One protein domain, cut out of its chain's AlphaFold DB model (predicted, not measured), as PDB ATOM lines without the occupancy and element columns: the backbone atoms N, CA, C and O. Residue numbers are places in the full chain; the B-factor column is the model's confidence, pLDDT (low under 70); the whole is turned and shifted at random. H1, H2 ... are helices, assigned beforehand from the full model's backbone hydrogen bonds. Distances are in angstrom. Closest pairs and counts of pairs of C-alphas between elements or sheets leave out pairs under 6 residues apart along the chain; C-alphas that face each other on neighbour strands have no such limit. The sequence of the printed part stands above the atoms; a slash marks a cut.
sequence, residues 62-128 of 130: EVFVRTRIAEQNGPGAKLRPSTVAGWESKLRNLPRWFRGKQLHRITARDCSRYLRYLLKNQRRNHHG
ATOM      1  N   GLU A  62      26.270  32.464  15.242       92.00
ATOM      2  CA  GLU A  62      25.463  31.247  15.182       92.00
ATOM      3  C   GLU A  62      24.055  31.488  14.640       92.00
ATOM      4  O   GLU A  62      23.620  30.745  13.760       92.00
ATOM      5  N   VAL A  63      23.364  32.523  15.125       90.12
ATOM      6  CA  VAL A  63      22.011  32.861  14.657       90.12
ATOM      7  C   VAL A  63      22.043  33.198  13.172       90.12
ATOM      8  O   VAL A  63      21.293  32.609  12.400       90.12
ATOM      9  N   PHE A  64      22.986  34.041  12.752       90.38
ATOM     10  CA  PHE A  64      23.134  34.409  11.348       90.38
ATOM     11  C   PHE A  64      23.349  33.207  10.433       90.38
ATOM     12  O   PHE A  64      22.677  33.075   9.412       90.38
ATOM     13  N   VAL A  65      24.282  32.317  10.787       90.06
ATOM     14  CA  VAL A  65      24.579  31.145   9.958       90.06
ATOM     15  C   VAL A  65      23.357  30.233   9.864       90.06
ATOM     16  O   VAL A  65      23.047  29.782   8.767       90.06
ATOM     17  N   ARG A  66      22.616  30.006  10.958       89.81
ATOM     18  CA  ARG A  66      21.373  29.212  10.914       89.81
ATOM     19  C   ARG A  66      20.315  29.844  10.012       89.81
ATOM     20  O   ARG A  66      19.717  29.125   9.217       89.81
ATOM     21  N   THR A  67      20.134  31.163  10.077       88.25
ATOM     22  CA  THR A  67      19.211  31.883   9.187       88.25
ATOM     23  C   THR A  67      19.605  31.696   7.724       88.25
ATOM     24  O   THR A  67      18.763  31.340   6.906       88.25
ATOM     25  N   ARG A  68      20.899  31.814   7.391       86.44
ATOM     26  CA  ARG A  68      21.391  31.568   6.022       86.44
ATOM     27  C   ARG A  68      21.204  30.123   5.565       86.44
ATOM     28  O   ARG A  68      20.893  29.898   4.400       86.44
ATOM     29  N   ILE A  69      21.378  29.147   6.455       86.75
ATOM     30  CA  ILE A  69      21.097  27.736   6.152       86.75
ATOM     31  C   ILE A  69      19.608  27.556   5.825       86.75
ATOM     32  O   ILE A  69      19.282  26.926   4.821       86.75
ATOM     33  N   ALA A  70      18.719  28.141   6.632       84.62
ATOM     34  CA  ALA A  70      17.275  28.056   6.435       84.62
ATOM     35  C   ALA A  70      16.821  28.722   5.124       84.62
ATOM     36  O   ALA A  70      16.047  28.124   4.384       84.62
ATOM     37  N   GLU A  71      17.358  29.902   4.790       83.56
ATOM     38  CA  GLU A  71      17.090  30.593   3.517       83.56
ATOM     39  C   GLU A  71      17.449  29.725   2.301       83.56
ATOM     40  O   GLU A  71      16.700  29.663   1.329       83.56
ATOM     41  N   GLN A  72      18.583  29.020   2.356       79.94
ATOM     42  CA  GLN A  72      19.031  28.145   1.266       79.94
ATOM     43  C   GLN A  72      18.268  26.810   1.202       79.94
ATOM     44  O   GLN A  72      18.295  26.138   0.168       79.94
ATOM     45  N   ASN A  73      17.602  26.423   2.294       79.19
ATOM     46  CA  ASN A  73      16.799  25.205   2.414       79.19
ATOM     47  C   ASN A  73      15.285  25.458   2.237       79.19
ATOM     48  O   ASN A  73      14.477  24.568   2.491       79.19
ATOM     49  N   GLY A  74      14.893  26.671   1.832       73.44
ATOM     50  CA  GLY A  74      13.502  27.046   1.579       73.44
ATOM     51  C   GLY A  74      12.891  26.392   0.325       73.44
ATOM     52  O   GLY A  74      13.558  25.630  -0.380       73.44
ATOM     53  N   PRO A  75      11.615  26.679   0.009       54.25
ATOM     54  CA  PRO A  75      10.946  26.143  -1.178       54.25
ATOM     55  C   PRO A  75      11.705  26.552  -2.454       54.25
ATOM     56  O   PRO A  75      11.813  27.733  -2.774       54.25
ATOM     57  N   GLY A  76      12.280  25.565  -3.152       60.41
ATOM     58  CA  GLY A  76      13.237  25.763  -4.254       60.41
ATOM     59  C   GLY A  76      14.697  25.415  -3.917       60.41
ATOM     60  O   GLY A  76      15.593  25.731  -4.702       60.41
ATOM     61  N   ALA A  77      14.946  24.782  -2.763       61.72
ATOM     62  CA  ALA A  77      16.270  24.423  -2.266       61.72
ATOM     63  C   ALA A  77      17.142  23.725  -3.324       61.72
ATOM     64  O   ALA A  77      16.829  22.647  -3.826       61.72
ATOM     65  N   LYS A  78      18.295  24.335  -3.616       68.56
ATOM     66  CA  LYS A  78      19.338  23.764  -4.488       68.56
ATOM     67  C   LYS A  78      20.334  22.887  -3.723       68.56
ATOM     68  O   LYS A  78      21.202  22.261  -4.332       68.56
ATOM     69  N   LEU A  79      20.262  22.873  -2.391       78.94
ATOM     70  CA  LEU A  79      21.216  22.170  -1.540       78.94
ATOM     71  C   LEU A  79      20.759  20.748  -1.233       78.94
ATOM     72  O   LEU A  79      19.601  20.489  -0.924       78.94
ATOM     73  N   ARG A  80      21.715  19.817  -1.259       83.62
ATOM     74  CA  ARG A  80      21.488  18.447  -0.798       83.62
ATOM     75  C   ARG A  80      21.327  18.432   0.731       83.62
ATOM     76  O   ARG A  80      22.099  19.117   1.410       83.62
ATOM     77  N   PRO A  81      20.444  17.590   1.298       82.75
ATOM     78  CA  PRO A  81      20.280  17.465   2.750       82.75
ATOM     79  C   PRO A  81      21.582  17.146   3.505       82.75
ATOM     80  O   PRO A  81      21.821  17.668   4.592       82.75
ATOM     81  N   SER A  82      22.479  16.352   2.908       85.81
ATOM     82  CA  SER A  82      23.794  16.041   3.490       85.81
ATOM     83  C   SER A  82      24.696  17.271   3.636       85.81
ATOM     84  O   SER A  82      25.472  17.359   4.588       85.81
ATOM     85  N   THR A  83      24.574  18.250   2.736       86.50
ATOM     86  CA  THR A  83      25.297  19.524   2.819       86.50
ATOM     87  C   THR A  83      24.810  20.342   4.009       86.50
ATOM     88  O   THR A  83      25.630  20.827   4.786       86.50
ATOM     89  N   VAL A  84      23.489  20.434   4.190       86.31
ATOM     90  CA  VAL A  84      22.864  21.136   5.322       86.31
ATOM     91  C   VAL A  84      23.295  20.503   6.646       86.31
ATOM     92  O   VAL A  84      23.830  21.196   7.512       86.31
ATOM     93  N   ALA A  85      23.193  19.176   6.762       86.50
ATOM     94  CA  ALA A  85      23.636  18.443   7.948       86.50
ATOM     95  C   ALA A  85      25.136  18.652   8.242       86.50
ATOM     96  O   ALA A  85      25.541  18.833   9.395       86.50
ATOM     97  N   GLY A  86      25.972  18.677   7.198       90.25
ATOM     98  CA  GLY A  86      27.398  18.974   7.318       90.25
ATOM     99  C   GLY A  86      27.671  20.394   7.822       90.25
ATOM    100  O   GLY A  86      28.560  20.595   8.655       90.25
ATOM    101  N   TRP A  87      26.908  21.383   7.359       90.38
ATOM    102  CA  TRP A  87      27.028  22.776   7.797       90.38
ATOM    103  C   TRP A  87      26.587  22.961   9.249       90.38
ATOM    104  O   TRP A  87      27.321  23.564  10.032       90.38
ATOM    105  N   GLU A  88      25.458  22.377   9.643       89.88
ATOM    106  CA  GLU A  88      24.992  22.392  11.032       89.88
ATOM    107  C   GLU A  88      25.969  21.687  11.976       89.88
ATOM    108  O   GLU A  88      26.245  22.176  13.072       89.88
ATOM    109  N   SER A  89      26.545  20.559  11.548       91.19
ATOM    110  CA  SER A  89      27.580  19.854  12.306       91.19
ATOM    111  C   SER A  89      28.818  20.730  12.521       91.19
ATOM    112  O   SER A  89      29.284  20.887  13.652       91.19
ATOM    113  N   LYS A  90      29.312  21.392  11.464       88.88
ATOM    114  CA  LYS A  90      30.424  22.352  11.575       88.88
ATOM    115  C   LYS A  90      30.080  23.510  12.505       88.88
ATOM    116  O   LYS A  90      30.921  23.882  13.322       88.88
ATOM    117  N   LEU A  91      28.854  24.033  12.428       90.88
ATOM    118  CA  LEU A  91      28.372  25.075  13.328       90.88
ATOM    119  C   LEU A  91      28.405  24.600  14.783       90.88
ATOM    120  O   LEU A  91      29.028  25.248  15.614       90.88
ATOM    121  N   ARG A  92      27.841  23.430  15.095       89.06
ATOM    122  CA  ARG A  92      27.863  22.862  16.455       89.06
ATOM    123  C   ARG A  92      29.280  22.655  17.000       89.06
ATOM    124  O   ARG A  92      29.497  22.870  18.191       89.06
ATOM    125  N   ASN A  93      30.232  22.303  16.138       88.81
ATOM    126  CA  ASN A  93      31.629  22.062  16.512       88.81
ATOM    127  C   ASN A  93      32.479  23.338  16.644       88.81
ATOM    128  O   ASN A  93      33.610  23.273  17.129       88.81
ATOM    129  N   LEU A  94      31.967  24.509  16.252       90.31
ATOM    130  CA  LEU A  94      32.670  25.769  16.491       90.31
ATOM    131  C   LEU A  94      32.754  26.073  18.002       90.31
ATOM    132  O   LEU A  94      31.795  25.832  18.750       90.31
ATOM    133  N   PRO A  95      33.852  26.690  18.473       91.44
ATOM    134  CA  PRO A  95      33.960  27.134  19.854       91.44
ATOM    135  C   PRO A  95      32.842  28.103  20.242       91.44
ATOM    136  O   PRO A  95      32.542  29.049  19.509       91.44
ATOM    137  N   ARG A  96      32.279  27.921  21.442       90.75
ATOM    138  CA  ARG A  96      31.196  28.770  21.971       90.75
ATOM    139  C   ARG A  96      31.565  30.259  21.990       90.75
ATOM    140  O   ARG A  96      30.724  31.093  21.672       90.75
ATOM    141  N   TRP A  97      32.829  30.583  22.286       91.94
ATOM    142  CA  TRP A  97      33.336  31.963  22.297       91.94
ATOM    143  C   TRP A  97      33.318  32.638  20.918       91.94
ATOM    144  O   TRP A  97      33.249  33.860  20.846       91.94
ATOM    145  N   PHE A  98      33.386  31.861  19.833       92.50
ATOM    146  CA  PHE A  98      33.304  32.382  18.469       92.50
ATOM    147  C   PHE A  98      31.848  32.423  17.992       92.50
ATOM    148  O   PHE A  98      31.395  33.438  17.477       92.50
ATOM    149  N   ARG A  99      31.080  31.353  18.241       91.81
ATOM    150  CA  ARG A  99      29.658  31.261  17.866       91.81
ATOM    151  C   ARG A  99      28.769  32.334  18.480       91.81
ATOM    152  O   ARG A  99      27.919  32.890  17.791       91.81
ATOM    153  N   GLY A 100      28.960  32.611  19.768       89.31
ATOM    154  CA  GLY A 100      28.167  33.600  20.498       89.31
ATOM    155  C   GLY A 100      28.576  35.045  20.220       89.31
ATOM    156  O   GLY A 100      27.978  35.963  20.772       89.31
ATOM    157  N   LYS A 101      29.606  35.273  19.396       90.94
ATOM    158  CA  LYS A 101      30.095  36.617  19.102       90.94
ATOM    159  C   LYS A 101      29.149  37.318  18.129       90.94
ATOM    160  O   LYS A 101      28.708  36.716  17.153       90.94
ATOM    161  N   GLN A 102      28.841  38.584  18.397       91.06
ATOM    162  CA  GLN A 102      28.058  39.414  17.480       91.06
ATOM    163  C   GLN A 102      28.829  39.633  16.181       91.06
ATOM    164  O   GLN A 102      30.028  39.914  16.238       91.06
ATOM    165  N   LEU A 103      28.152  39.539  15.033       87.81
ATOM    166  CA  LEU A 103      28.803  39.596  13.718       87.81
ATOM    167  C   LEU A 103      29.681  40.837  13.540       87.81
ATOM    168  O   LEU A 103      30.846  40.712  13.174       87.81
ATOM    169  N   HIS A 104      29.154  42.021  13.870       84.31
ATOM    170  CA  HIS A 104      29.882  43.291  13.734       84.31
ATOM    171  C   HIS A 104      31.111  43.403  14.650       84.31
ATOM    172  O   HIS A 104      31.948  44.277  14.457       84.31
ATOM    173  N   ARG A 105      31.222  42.534  15.664       87.38
ATOM    174  CA  ARG A 105      32.357  42.507  16.594       87.38
ATOM    175  C   ARG A 105      33.415  41.486  16.201       87.38
ATOM    176  O   ARG A 105      34.435  41.406  16.885       87.38
ATOM    177  N   ILE A 106      33.177  40.665  15.176       89.19
ATOM    178  CA  ILE A 106      34.153  39.684  14.695       89.19
ATOM    179  C   ILE A 106      35.269  40.428  13.971       89.19
ATOM    180  O   ILE A 106      35.052  41.096  12.968       89.19
ATOM    181  N   THR A 107      36.482  40.282  14.487       91.31
ATOM    182  CA  THR A 107      37.686  40.899  13.930       91.31
ATOM    183  C   THR A 107      38.553  39.865  13.219       91.31
ATOM    184  O   THR A 107      38.450  38.661  13.468       91.31
ATOM    185  N   ALA A 108      39.511  40.326  12.411       91.75
ATOM    186  CA  ALA A 108      40.531  39.453  11.825       91.75
ATOM    187  C   ALA A 108      41.291  38.636  12.893       91.75
ATOM    188  O   ALA A 108      41.588  37.459  12.688       91.75
ATOM    189  N   ARG A 109      41.530  39.218  14.079       92.31
ATOM    190  CA  ARG A 109      42.190  38.535  15.205       92.31
ATOM    191  C   ARG A 109      41.385  37.339  15.712       92.31
ATOM    192  O   ARG A 109      41.980  36.324  16.085       92.31
ATOM    193  N   ASP A 110      40.057  37.437  15.719       90.44
ATOM    194  CA  ASP A 110      39.176  36.328  16.094       90.44
ATOM    195  C   ASP A 110      39.263  35.190  15.081       90.44
ATOM    196  O   ASP A 110      39.401  34.031  15.476       90.44
ATOM    197  N   CYS A 111      39.280  35.523  13.788       91.50
ATOM    198  CA  CYS A 111      39.472  34.555  12.711       91.50
ATOM    199  C   CYS A 111      40.828  33.845  12.833       91.50
ATOM    200  O   CYS A 111      40.884  32.617  12.811       91.50
ATOM    201  N   SER A 112      41.923  34.578  13.072       92.94
ATOM    202  CA  SER A 112      43.248  33.976  13.290       92.94
ATOM    203  C   SER A 112      43.314  33.132  14.568       92.94
ATOM    204  O   SER A 112      44.026  32.126  14.627       92.94
ATOM    205  N   ARG A 113      42.598  33.521  15.634       93.31
ATOM    206  CA  ARG A 113      42.480  32.712  16.859       93.31
ATOM    207  C   ARG A 113      41.730  31.412  16.580       93.31
ATOM    208  O   ARG A 113      42.170  30.361  17.044       93.31
ATOM    209  N   TYR A 114      40.643  31.477  15.817       91.19
ATOM    210  CA  TYR A 114      39.866  30.305  15.432       91.19
ATOM    211  C   TYR A 114      40.666  29.365  14.519       91.19
ATOM    212  O   TYR A 114      40.722  28.167  14.783       91.19
ATOM    213  N   LEU A 115      41.391  29.898  13.532       91.94
ATOM    214  CA  LEU A 115      42.266  29.098  12.674       91.94
ATOM    215  C   LEU A 115      43.336  28.353  13.488       91.94
ATOM    216  O   LEU A 115      43.528  27.151  13.322       91.94
ATOM    217  N   ARG A 116      43.986  29.035  14.440       90.88
ATOM    218  CA  ARG A 116      44.953  28.394  15.350       90.88
ATOM    219  C   ARG A 116      44.317  27.318  16.228       90.88
ATOM    220  O   ARG A 116      44.963  26.312  16.508       90.88
ATOM    221  N   TYR A 117      43.076  27.522  16.669       89.88
ATOM    222  CA  TYR A 117      42.319  26.509  17.402       89.88
ATOM    223  C   TYR A 117      42.089  25.254  16.546       89.88
ATOM    224  O   TYR A 117      42.376  24.150  17.009       89.88
ATOM    225  N   LEU A 118      41.674  25.414  15.284       87.62
ATOM    226  CA  LEU A 118      41.496  24.295  14.354       87.62
ATOM    227  C   LEU A 118      42.803  23.529  14.110       87.62
ATOM    228  O   LEU A 118      42.823  22.307  14.231       87.62
ATOM    229  N   LEU A 119      43.904  24.240  13.848       88.38
ATOM    230  CA  LEU A 119      45.216  23.623  13.618       88.38
ATOM    231  C   LEU A 119      45.725  22.853  14.849       88.38
ATOM    232  O   LEU A 119      46.300  21.774  14.718       88.38
ATOM    233  N   LYS A 120      45.486  23.369  16.063       85.75
ATOM    234  CA  LYS A 120      45.823  22.657  17.307       85.75
ATOM    235  C   LYS A 120      44.985  21.391  17.497       85.75
ATOM    236  O   LYS A 120      45.529  20.372  17.917       85.75
ATOM    237  N   ASN A 121      43.696  21.436  17.169       78.69
ATOM    238  CA  ASN A 121      42.825  20.265  17.263       78.69
ATOM    239  C   ASN A 121      43.167  19.195  16.215       78.69
ATOM    240  O   ASN A 121      43.112  18.011  16.526       78.69
ATOM    241  N   GLN A 122      43.595  19.585  15.010       71.38
ATOM    242  CA  GLN A 122      44.061  18.631  13.995       71.38
ATOM    243  C   GLN A 122      45.310  17.867  14.446       71.38
ATOM    244  O   GLN A 122      45.364  16.648  14.300       71.38
ATOM    245  N   ARG A 123      46.282  18.550  15.069       62.84
ATOM    246  CA  ARG A 123      47.484  17.891  15.612       62.84
ATOM    247  C   ARG A 123      47.163  16.880  16.715       62.84
ATOM    248  O   ARG A 123      47.827  15.856  16.802       62.84
ATOM    249  N   ARG A 124      46.139  17.144  17.533       59.88
ATOM    250  CA  ARG A 124      45.670  16.194  18.556       59.88
ATOM    251  C   ARG A 124      45.021  14.954  17.944       59.88
ATOM    252  O   ARG A 124      45.267  13.861  18.432       59.88
ATOM    253  N   ASN A 125      44.266  15.107  16.857       57.47
ATOM    254  CA  ASN A 125      43.630  13.974  16.182       57.47
ATOM    255  C   ASN A 125      44.625  13.102  15.396       57.47
ATOM    256  O   ASN A 125      44.374  11.915  15.246       57.47
ATOM    257  N   HIS A 126      45.751  13.649  14.922       54.34
ATOM    258  CA  HIS A 126      46.821  12.850  14.299       54.34
ATOM    259  C   HIS A 126      47.691  12.086  15.306       54.34
ATOM    260  O   HIS A 126      48.209  11.029  14.972       54.34
ATOM    261  N   HIS A 127      47.832  12.577  16.540       45.81
ATOM    262  CA  HIS A 127      48.583  11.878  17.592       45.81
ATOM    263  C   HIS A 127      47.770  10.809  18.346       45.81
ATOM    264  O   HIS A 127      48.330  10.134  19.202       45.81
ATOM    265  N   GLY A 128      46.475  10.653  18.044       42.06
ATOM    266  CA  GLY A 128      45.605   9.602  18.595       42.06
ATOM    267  C   GLY A 128      45.417   8.383  17.683       42.06
ATOM    268  O   GLY A 128      44.637   7.501  18.017       42.06
TER     269      GLY A 128
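Overview. This is residues 62 to 128 of the 130 residues of an uncharacterized protein of Nitrospira sp. OLB3 (UniProt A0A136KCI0). A helical hairpin of H1 and H2, side by side, has the short helix H3 at its open end, and beyond H3 the long helix H4 runs crosswise to the hairpin, set off from it. The arrangement is loose: H4 comes near the rest by way of H3, and the far part of H4 with the last residues, 119 to 128, sticks out. The printed part has 67 residues with four named helices, in the order H1, H2, H3, H4, and no named strand; the class is all helix. The radius of gyration of the C-alphas is 14.4 A, and the outline is flat, spanning 42 by 33 by 16 A.

Along the chain. H1 is residues 62 to 72 and measures 15.6 A from first to last C-alpha; it begins at C-alpha 62, at (25.463, 31.247, 15.182). H2 is residues 81 to 93, 18.4 A long, and ends at C-alpha 93, at (31.629, 22.062, 16.512). H3 is the four residues 96 to 99, 5.0 A long. H4, the longest helix with 19 residues, is residues 108 to 126; it measures 27.4 A and ends at C-alpha 126, at (46.821, 12.850, 14.299).

Arrangement. H1 and H2 form a helical hairpin: they touch at a shallow tilt of 5 degrees and run opposite ways, with centres 11.2 A apart. Their closest C-alphas are those of Ile 69 and Val 84, at 6.9 A. H3 is close to H1 but not clearly touching it; the closest C-alphas, of Glu 62 and Arg 99, are 5.0 A apart. H3 is likewise close to H2 but not clearly touching it, the closest C-alphas being those of Leu 91 and Arg 99, 7.8 A apart. H3 and H4 are also close but not clearly touching, with the C-alphas of Phe 98 and Asp 110 closest, at 7.5 A. H4 is apart from H1 and from H2. In H1, H2 and H4 every O i to N i+4 pair is within hydrogen-bond range; H3 is too short for such a pair, and its one O i to N i+3 pair is within range.

Size, cuts and confidence. The two C-alphas farthest apart are those of Pro 75 and His 127, at 44.4 A. Residues 119 to 128, of which 119 to 126 belong to H4, stand free; without them the body spans 37 by 22 by 16 A. The printed part has no cut. The link from H2 to H3 is tight, with 2 residues, and the links from H1 to H2 and from H3 to H4 are short, with 8 residues each. The mean pLDDT of the printed part is 83.3, and the model's confidence is low, under 70, in residues 75 to 78 and 123 to 128.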